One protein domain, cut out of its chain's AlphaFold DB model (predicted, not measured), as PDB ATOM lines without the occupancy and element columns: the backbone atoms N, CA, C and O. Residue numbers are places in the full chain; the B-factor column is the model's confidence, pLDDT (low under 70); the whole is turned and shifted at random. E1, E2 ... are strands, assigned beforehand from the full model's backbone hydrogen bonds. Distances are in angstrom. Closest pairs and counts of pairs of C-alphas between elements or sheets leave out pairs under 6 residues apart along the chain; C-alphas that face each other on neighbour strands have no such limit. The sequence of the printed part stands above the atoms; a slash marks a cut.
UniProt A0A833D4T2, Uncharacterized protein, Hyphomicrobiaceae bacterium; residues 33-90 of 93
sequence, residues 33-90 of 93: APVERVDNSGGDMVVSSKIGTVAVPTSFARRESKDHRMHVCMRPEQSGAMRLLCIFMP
ATOM      1  N   ALA A  33     -23.503  49.355  26.136       93.31
ATOM      2  CA  ALA A  33     -23.982  50.618  25.601       93.31
ATOM      3  C   ALA A  33     -24.981  50.414  24.452       93.31
ATOM      4  O   ALA A  33     -24.848  49.445  23.695       93.31
ATOM      5  N   PRO A  34     -25.931  51.352  24.272       95.06
ATOM      6  CA  PRO A  34     -26.719  51.425  23.051       95.06
ATOM      7  C   PRO A  34     -25.801  51.534  21.830       95.06
ATOM      8  O   PRO A  34     -24.799  52.251  21.868       95.06
ATOM      9  N   VAL A  35     -26.145  50.837  20.751       97.12
ATOM     10  CA  VAL A  35     -25.452  50.980  19.467       97.12
ATOM     11  C   VAL A  35     -25.850  52.310  18.831       97.12
ATOM     12  O   VAL A  35     -27.031  52.625  18.699       97.12
ATOM     13  N   GLU A  36     -24.848  53.085  18.430       98.25
ATOM     14  CA  GLU A  36     -24.995  54.409  17.818       98.25
ATOM     15  C   GLU A  36     -24.887  54.341  16.292       98.25
ATOM     16  O   GLU A  36     -25.475  55.161  15.584       98.25
ATOM     17  N   ARG A  37     -24.139  53.362  15.767       97.94
ATOM     18  CA  ARG A  37     -23.945  53.177  14.328       97.94
ATOM     19  C   ARG A  37     -23.783  51.702  13.972       97.94
ATOM     20  O   ARG A  37     -23.147  50.959  14.714       97.94
ATOM     21  N   VAL A  38     -24.338  51.317  12.824       97.00
ATOM     22  CA  VAL A  38     -24.219  49.979  12.232       97.00
ATOM     23  C   VAL A  38     -23.720  50.129  10.797       97.00
ATOM     24  O   VAL A  38     -24.265  50.937  10.042       97.00
ATOM     25  N   ASP A  39     -22.708  49.354  10.423       96.75
ATOM     26  CA  ASP A  39     -22.222  49.203   9.051       96.75
ATOM     27  C   ASP A  39     -22.264  47.721   8.656       96.75
ATOM     28  O   ASP A  39     -21.728  46.875   9.363       96.75
ATOM     29  N   ASN A  40     -22.918  47.409   7.537       91.25
ATOM     30  CA  ASN A  40     -23.084  46.048   7.013       91.25
ATOM     31  C   ASN A  40     -22.456  45.874   5.617       91.25
ATOM     32  O   ASN A  40     -22.734  44.896   4.926       91.25
ATOM     33  N   SER A  41     -21.651  46.833   5.154       84.75
ATOM     34  CA  SER A  41     -21.118  46.846   3.783       84.75
ATOM     35  C   SER A  41     -20.019  45.803   3.525       84.75
ATOM     36  O   SER A  41     -19.758  45.466   2.371       84.75
ATOM     37  N   GLY A  42     -19.397  45.267   4.581       75.62
ATOM     38  CA  GLY A  42     -18.231  44.375   4.514       75.62
ATOM     39  C   GLY A  42     -18.505  42.891   4.782       75.62
ATOM     40  O   GLY A  42     -17.558  42.139   4.999       75.62
ATOM     41  N   GLY A  43     -19.768  42.457   4.807       81.56
ATOM     42  CA  GLY A  43     -20.167  41.069   5.084       81.56
ATOM     43  C   GLY A  43     -20.414  40.774   6.567       81.56
ATOM     44  O   GLY A  43     -21.450  40.203   6.900       81.56
ATOM     45  N   ASP A  44     -19.526  41.223   7.455       89.06
ATOM     46  CA  ASP A  44     -19.805  41.268   8.893       89.06
ATOM     47  C   ASP A  44     -20.477  42.589   9.285       89.06
ATOM     48  O   ASP A  44     -20.240  43.638   8.681       89.06
ATOM     49  N   MET A  45     -21.303  42.534  10.330       95.38
ATOM     50  CA  MET A  45     -21.892  43.728  10.929       95.38
ATOM     51  C   MET A  45     -20.848  44.403  11.815       95.38
ATOM     52  O   MET A  45     -20.352  43.793  12.755       95.38
ATOM     53  N   VAL A  46     -20.535  45.668  11.576       97.50
ATOM     54  CA  VAL A  46     -19.680  46.478  12.450       97.50
ATOM     55  C   VAL A  46     -20.562  47.433  13.234       97.50
ATOM     56  O   VAL A  46     -21.352  48.178  12.654       97.50
ATOM     57  N   VAL A  47     -20.441  47.410  14.561       97.81
ATOM     58  CA  VAL A  47     -21.230  48.267  15.453       97.81
ATOM     59  C   VAL A  47     -20.328  49.213  16.230       97.81
ATOM     60  O   VAL A  47     -19.272  48.816  16.725       97.81
ATOM     61  N   SER A  48     -20.775  50.457  16.371       98.12
ATOM     62  CA  SER A  48     -20.114  51.484  17.179       98.12
ATOM     63  C   SER A  48     -21.033  51.951  18.304       98.12
ATOM     64  O   SER A  48     -22.237  52.115  18.105       98.12
ATOM     65  N   SER A  49     -20.458  52.188  19.478       96.88
ATOM     66  CA  SER A  49     -21.107  52.816  20.633       96.88
ATOM     67  C   SER A  49     -20.118  53.731  21.360       96.88
ATOM     68  O   SER A  49     -18.925  53.724  21.049       96.88
ATOM     69  N   LYS A  50     -20.575  54.432  22.409       95.31
ATOM     70  CA  LYS A  50     -19.702  55.197  23.319       95.31
ATOM     71  C   LYS A  50     -18.500  54.424  23.897       95.31
ATOM     72  O   LYS A  50     -17.593  55.056  24.428       95.31
ATOM     73  N   ILE A  51     -18.516  53.086  23.876       94.19
ATOM     74  CA  ILE A  51     -17.440  52.237  24.422       94.19
ATOM     75  C   ILE A  51     -16.356  51.982  23.370       94.19
ATOM     76  O   ILE A  51     -15.175  51.907  23.701       94.19
ATOM     77  N   GLY A  52     -16.741  51.840  22.104       96.31
ATOM     78  CA  GLY A  52     -15.820  51.505  21.028       96.31
ATOM     79  C   GLY A  52     -16.535  50.988  19.788       96.31
ATOM     80  O   GLY A  52     -17.757  51.070  19.662       96.31
ATOM     81  N   THR A  53     -15.746  50.457  18.857       97.44
ATOM     82  CA  THR A  53     -16.239  49.836  17.623       97.44
ATOM     83  C   THR A  53     -15.766  48.395  17.555       97.44
ATOM     84  O   THR A  53     -14.596  48.120  17.816       97.44
ATOM     85  N   VAL A  54     -16.669  47.477  17.211       97.31
ATOM     86  CA  VAL A  54     -16.375  46.044  17.148       97.31
ATOM     87  C   VAL A  54     -17.117  45.377  15.992       97.31
ATOM     88  O   VAL A  54     -18.254  45.734  15.678       97.31
ATOM     89  N   ALA A  55     -16.468  44.401  15.357       96.88
ATOM     90  CA  ALA A  55     -17.111  43.530  14.382       96.88
ATOM     91  C   ALA A  55     -17.957  42.464  15.093       96.88
ATOM     92  O   ALA A  55     -17.555  41.892  16.106       96.88
ATOM     93  N   VAL A  56     -19.129  42.185  14.538       97.06
ATOM     94  CA  VAL A  56     -20.097  41.189  14.988       97.06
ATOM     95  C   VAL A  56     -20.229  40.145  13.881       97.06
ATOM     96  O   VAL A  56     -21.007  40.340  12.940       97.06
ATOM     97  N   PRO A  57     -19.495  39.021  13.987       94.88
ATOM     98  CA  PRO A  57     -19.550  37.960  12.993       94.88
ATOM     99  C   PRO A  57     -20.977  37.474  12.765       94.88
ATOM    100  O   PRO A  57     -21.765  37.366  13.712       94.88
ATOM    101  N   THR A  58     -21.331  37.120  11.533       91.06
ATOM    102  CA  THR A  58     -22.658  36.549  11.204       91.06
ATOM    103  C   THR A  58     -23.014  35.296  12.019       91.06
ATOM    104  O   THR A  58     -24.179  35.084  12.340       91.06
ATOM    105  N   SER A  59     -22.016  34.519  12.446       93.06
ATOM    106  CA  SER A  59     -22.167  33.312  13.275       93.06
ATOM    107  C   SER A  59     -22.312  33.569  14.780       93.06
ATOM    108  O   SER A  59     -22.619  32.651  15.538       93.06
ATOM    109  N   PHE A  60     -22.074  34.799  15.240       95.38
ATOM    110  CA  PHE A  60     -22.142  35.153  16.658       95.38
ATOM    111  C   PHE A  60     -23.560  34.957  17.249       95.38
ATOM    112  O   PHE A  60     -24.567  35.086  16.557       95.38
ATOM    113  N   ALA A  61     -23.709  34.651  18.535       95.31
ATOM    114  CA  ALA A  61     -25.050  34.525  19.111       95.31
ATOM    115  C   ALA A  61     -25.689  35.914  19.302       95.31
ATOM    116  O   ALA A  61     -25.107  36.782  19.953       95.31
ATOM    117  N   ARG A  62     -26.894  36.124  18.755       95.12
ATOM    118  CA  ARG A  62     -27.700  37.328  19.006       95.12
ATOM    119  C   ARG A  62     -28.717  37.053  20.109       95.12
ATOM    120  O   ARG A  62     -29.305  35.974  20.156       95.12
ATOM    121  N   ARG A  63     -28.919  38.023  20.998       95.19
ATOM    122  CA  ARG A  63     -29.887  37.951  22.102       95.19
ATOM    123  C   ARG A  63     -30.953  39.028  21.931       95.19
ATOM    124  O   ARG A  63     -30.714  40.024  21.259       95.19
ATOM    125  N   GLU A  64     -32.110  38.854  22.551       95.06
ATOM    126  CA  GLU A  64     -33.177  39.855  22.496       95.06
ATOM    127  C   GLU A  64     -32.927  41.007  23.482       95.06
ATOM    128  O   GLU A  64     -32.549  40.793  24.636       95.06
ATOM    129  N   SER A  65     -33.134  42.237  23.015       93.94
ATOM    130  CA  SER A  65     -33.076  43.459  23.812       93.94
ATOM    131  C   SER A  65     -34.370  43.701  24.587       93.94
ATOM    132  O   SER A  65     -35.466  43.464  24.084       93.94
ATOM    133  N   LYS A  66     -34.248  44.254  25.800       90.88
ATOM    134  CA  LYS A  66     -35.385  44.542  26.695       90.88
ATOM    135  C   LYS A  66     -36.030  45.911  26.472       90.88
ATOM    136  O   LYS A  66     -37.089  46.173  27.033       90.88
ATOM    137  N   ASP A  67     -35.390  46.792  25.705       91.81
ATOM    138  CA  ASP A  67     -35.822  48.185  25.523       91.81
ATOM    139  C   ASP A  67     -36.038  48.568  24.050       91.81
ATOM    140  O   ASP A  67     -36.062  49.751  23.714       91.81
ATOM    141  N   HIS A  68     -36.184  47.570  23.168       93.00
ATOM    142  CA  HIS A  68     -36.356  47.736  21.718       93.00
ATOM    143  C   HIS A  68     -35.221  48.497  21.009       93.00
ATOM    144  O   HIS A  68     -35.368  48.877  19.847       93.00
ATOM    145  N   ARG A  69     -34.067  48.693  21.660       93.75
ATOM    146  CA  ARG A  69     -32.856  49.252  21.041       93.75
ATOM    147  C   ARG A  69     -31.784  48.186  20.908       93.75
ATOM    148  O   ARG A  69     -31.755  47.228  21.674       93.75
ATOM    149  N   MET A  70     -30.876  48.361  19.954       96.25
ATOM    150  CA  MET A  70     -29.695  47.510  19.870       96.25
ATOM    151  C   MET A  70     -28.691  47.913  20.958       96.25
ATOM    152  O   MET A  70     -28.424  49.102  21.139       96.25
ATOM    153  N   HIS A  71     -28.121  46.936  21.662       95.75
ATOM    154  CA  HIS A  71     -27.047  47.155  22.637       95.75
ATOM    155  C   HIS A  71     -25.893  46.214  22.368       95.75
ATOM    156  O   HIS A  71     -26.097  45.044  22.055       95.75
ATOM    157  N   VAL A  72     -24.681  46.715  22.554       96.12
ATOM    158  CA  VAL A  72     -23.461  45.928  22.425       96.12
ATOM    159  C   VAL A  72     -22.725  45.908  23.753       96.12
ATOM    160  O   VAL A  72     -22.597  46.944  24.412       96.12
ATOM    161  N   CYS A  73     -22.247  44.720  24.123       95.56
ATOM    162  CA  CYS A  73     -21.333  44.548  25.236       95.56
ATOM    163  C   CYS A  73     -19.938  44.228  24.719       95.56
ATOM    164  O   CYS A  73     -19.754  43.254  23.985       95.56
ATOM    165  N   MET A  74     -18.967  45.071  25.064       95.62
ATOM    166  CA  MET A  74     -17.592  44.938  24.590       95.62
ATOM    167  C   MET A  74     -16.582  45.480  25.600       95.62
ATOM    168  O   MET A  74     -16.905  46.347  26.407       95.62
ATOM    169  N   ARG A  75     -15.345  44.981  25.532       93.50
ATOM    170  CA  ARG A  75     -14.229  45.440  26.373       93.50
ATOM    171  C   ARG A  75     -12.956  45.633  25.558       93.50
ATOM    172  O   ARG A  75     -12.753  44.885  24.604       93.50
ATOM    173  N   PRO A  76     -12.080  46.570  25.944       93.81
ATOM    174  CA  PRO A  76     -10.752  46.650  25.358       93.81
ATOM    175  C   PRO A  76      -9.925  45.412  25.733       93.81
ATOM    176  O   PRO A  76      -9.946  44.952  26.877       93.81
ATOM    177  N   GLU A  77      -9.179  44.881  24.773       94.00
ATOM    178  CA  GLU A  77      -8.124  43.893  24.994       94.00
ATOM    179  C   GLU A  77      -6.764  44.583  25.164       94.00
ATOM    180  O   GLU A  77      -6.595  45.759  24.844       94.00
ATOM    181  N   GLN A  78      -5.754  43.841  25.632       94.81
ATOM    182  CA  GLN A  78      -4.389  44.369  25.799       94.81
ATOM    183  C   GLN A  78      -3.774  44.872  24.481       94.81
ATOM    184  O   GLN A  78      -2.902  45.733  24.499       94.81
ATOM    185  N   SER A  79      -4.243  44.357  23.340       95.44
ATOM    186  CA  SER A  79      -3.849  44.789  21.994       95.44
ATOM    187  C   SER A  79      -4.428  46.151  21.586       95.44
ATOM    188  O   SER A  79      -4.050  46.677  20.542       95.44
ATOM    189  N   GLY A  80      -5.363  46.706  22.363       91.31
ATOM    190  CA  GLY A  80      -6.145  47.892  22.004       91.31
ATOM    191  C   GLY A  80      -7.368  47.598  21.126       91.31
ATOM    192  O   GLY A  80      -8.156  48.504  20.867       91.31
ATOM    193  N   ALA A  81      -7.559  46.349  20.687       94.75
ATOM    194  CA  ALA A  81      -8.772  45.933  19.990       94.75
ATOM    195  C   ALA A  81      -9.972  45.849  20.949       94.75
ATOM    196  O   ALA A  81      -9.805  45.646  22.152       94.75
ATOM    197  N   MET A  82     -11.188  45.950  20.410       96.25
ATOM    198  CA  MET A  82     -12.409  45.680  21.169       96.25
ATOM    199  C   MET A  82     -12.795  44.208  21.044       96.25
ATOM    200  O   MET A  82     -12.970  43.690  19.943       96.25
ATOM    201  N   ARG A  83     -12.994  43.549  22.183       95.38
ATOM    202  CA  ARG A  83     -13.570  42.212  22.275       95.38
ATOM    203  C   ARG A  83     -15.079  42.302  22.394       95.38
ATOM    204  O   ARG A  83     -15.586  42.874  23.358       95.38
ATOM    205  N   LEU A  84     -15.785  41.671  21.462       96.25
ATOM    206  CA  LEU A  84     -17.226  41.463  21.554       96.25
ATOM    207  C   LEU A  84     -17.538  40.444  22.659       96.25
ATOM    208  O   LEU A  84     -16.989  39.343  22.666       96.25
ATOM    209  N   LEU A  85     -18.432  40.809  23.577       95.69
ATOM    210  CA  LEU A  85     -18.961  39.915  24.607       95.69
ATOM    211  C   LEU A  85     -20.352  39.417  24.227       95.69
ATOM    212  O   LEU A  85     -20.568  38.211  24.182       95.69
ATOM    213  N   CYS A  86     -21.271  40.337  23.918       96.31
ATOM    214  CA  CYS A  86     -22.643  40.041  23.507       96.31
ATOM    215  C   CYS A  86     -23.205  41.145  22.602       96.31
ATOM    216  O   CYS A  86     -22.772  42.296  22.664       96.31
ATOM    217  N   ILE A  87     -24.218  40.797  21.808       96.81
ATOM    218  CA  ILE A  87     -25.030  41.736  21.028       96.81
ATOM    219  C   ILE A  87     -26.511  41.459  21.309       96.81
ATOM    220  O   ILE A  87     -26.971  40.313  21.240       96.81
ATOM    221  N   PHE A  88     -27.245  42.511  21.655       96.06
ATOM    222  CA  PHE A  88     -28.678  42.478  21.911       96.06
ATOM    223  C   PHE A  88     -29.398  43.228  20.802       96.06
ATOM    224  O   PHE A  88     -29.115  44.398  20.555       96.06
ATOM    225  N   MET A  89     -30.326  42.550  20.144       96.75
ATOM    226  CA  MET A  89     -31.063  43.047  18.993       96.75
ATOM    227  C   MET A  89     -32.507  43.369  19.396       96.75
ATOM    228  O   MET A  89     -33.052  42.688  20.269       96.75
ATOM    229  N   PRO A  90     -33.159  44.375  18.789       95.81
ATOM    230  CA  PRO A  90     -34.587  44.591  18.992       95.81
ATOM    231  C   PRO A  90     -35.399  43.319  18.671       95.81
ATOM    232  O   PRO A  90     -35.036  42.600  17.734       95.81
TER     233      PRO A  90
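AT A GLANCE: This is residues 33 to 90 of the 93 residues of an uncharacterized protein of Hyphomicrobiaceae bacterium (UniProt A0A833D4T2). Two small sheets, E1 E2 E3 and E4 E6 E5, make a sandwich, only partly face to face, strands crossed at 88 degrees; E3 packs on E6, while E1 is apart from the second sheet. The 58 printed residues hold six strands, E1 to E6 along the chain, and no named helix: all strand. The first sheet is a meander, each strand the antiparallel neighbour of the one before; the second is mixed. The whole is compact, radius of gyration of the C-alphas 10.8 A, spanning 32 by 23 by 19 A.

HOW THE PARTS SIT: E1, residues 37 to 42, and E2, residues 44 to 49, form a hairpin, with N 39 and O 46 within hydrogen-bond range at 2.9 A. E2 and E3, residues 52 to 56, form another, with N 56 and O 45 at 2.7 A. E4, residues 62 to 64, is parallel to E6, residues 82 to 89, with N 89 and O 63 at 2.8 A. E5, residues 71 to 76, forms a hairpin with E6, with N 73 and O 86 at 2.9 A. The closest C-alphas of E3 and E6, Val 54 and Met 82, are 5.7 A apart.

IN THESE COORDINATES: E1 begins at C-alpha 37 (-23.945, 53.177, 14.328). E6, 19.0 A long, ends at C-alpha 89 (-31.063, 43.047, 18.993).

THE WHOLE: The printed part has no cut and no long link. No printed residue is under 70 pLDDT.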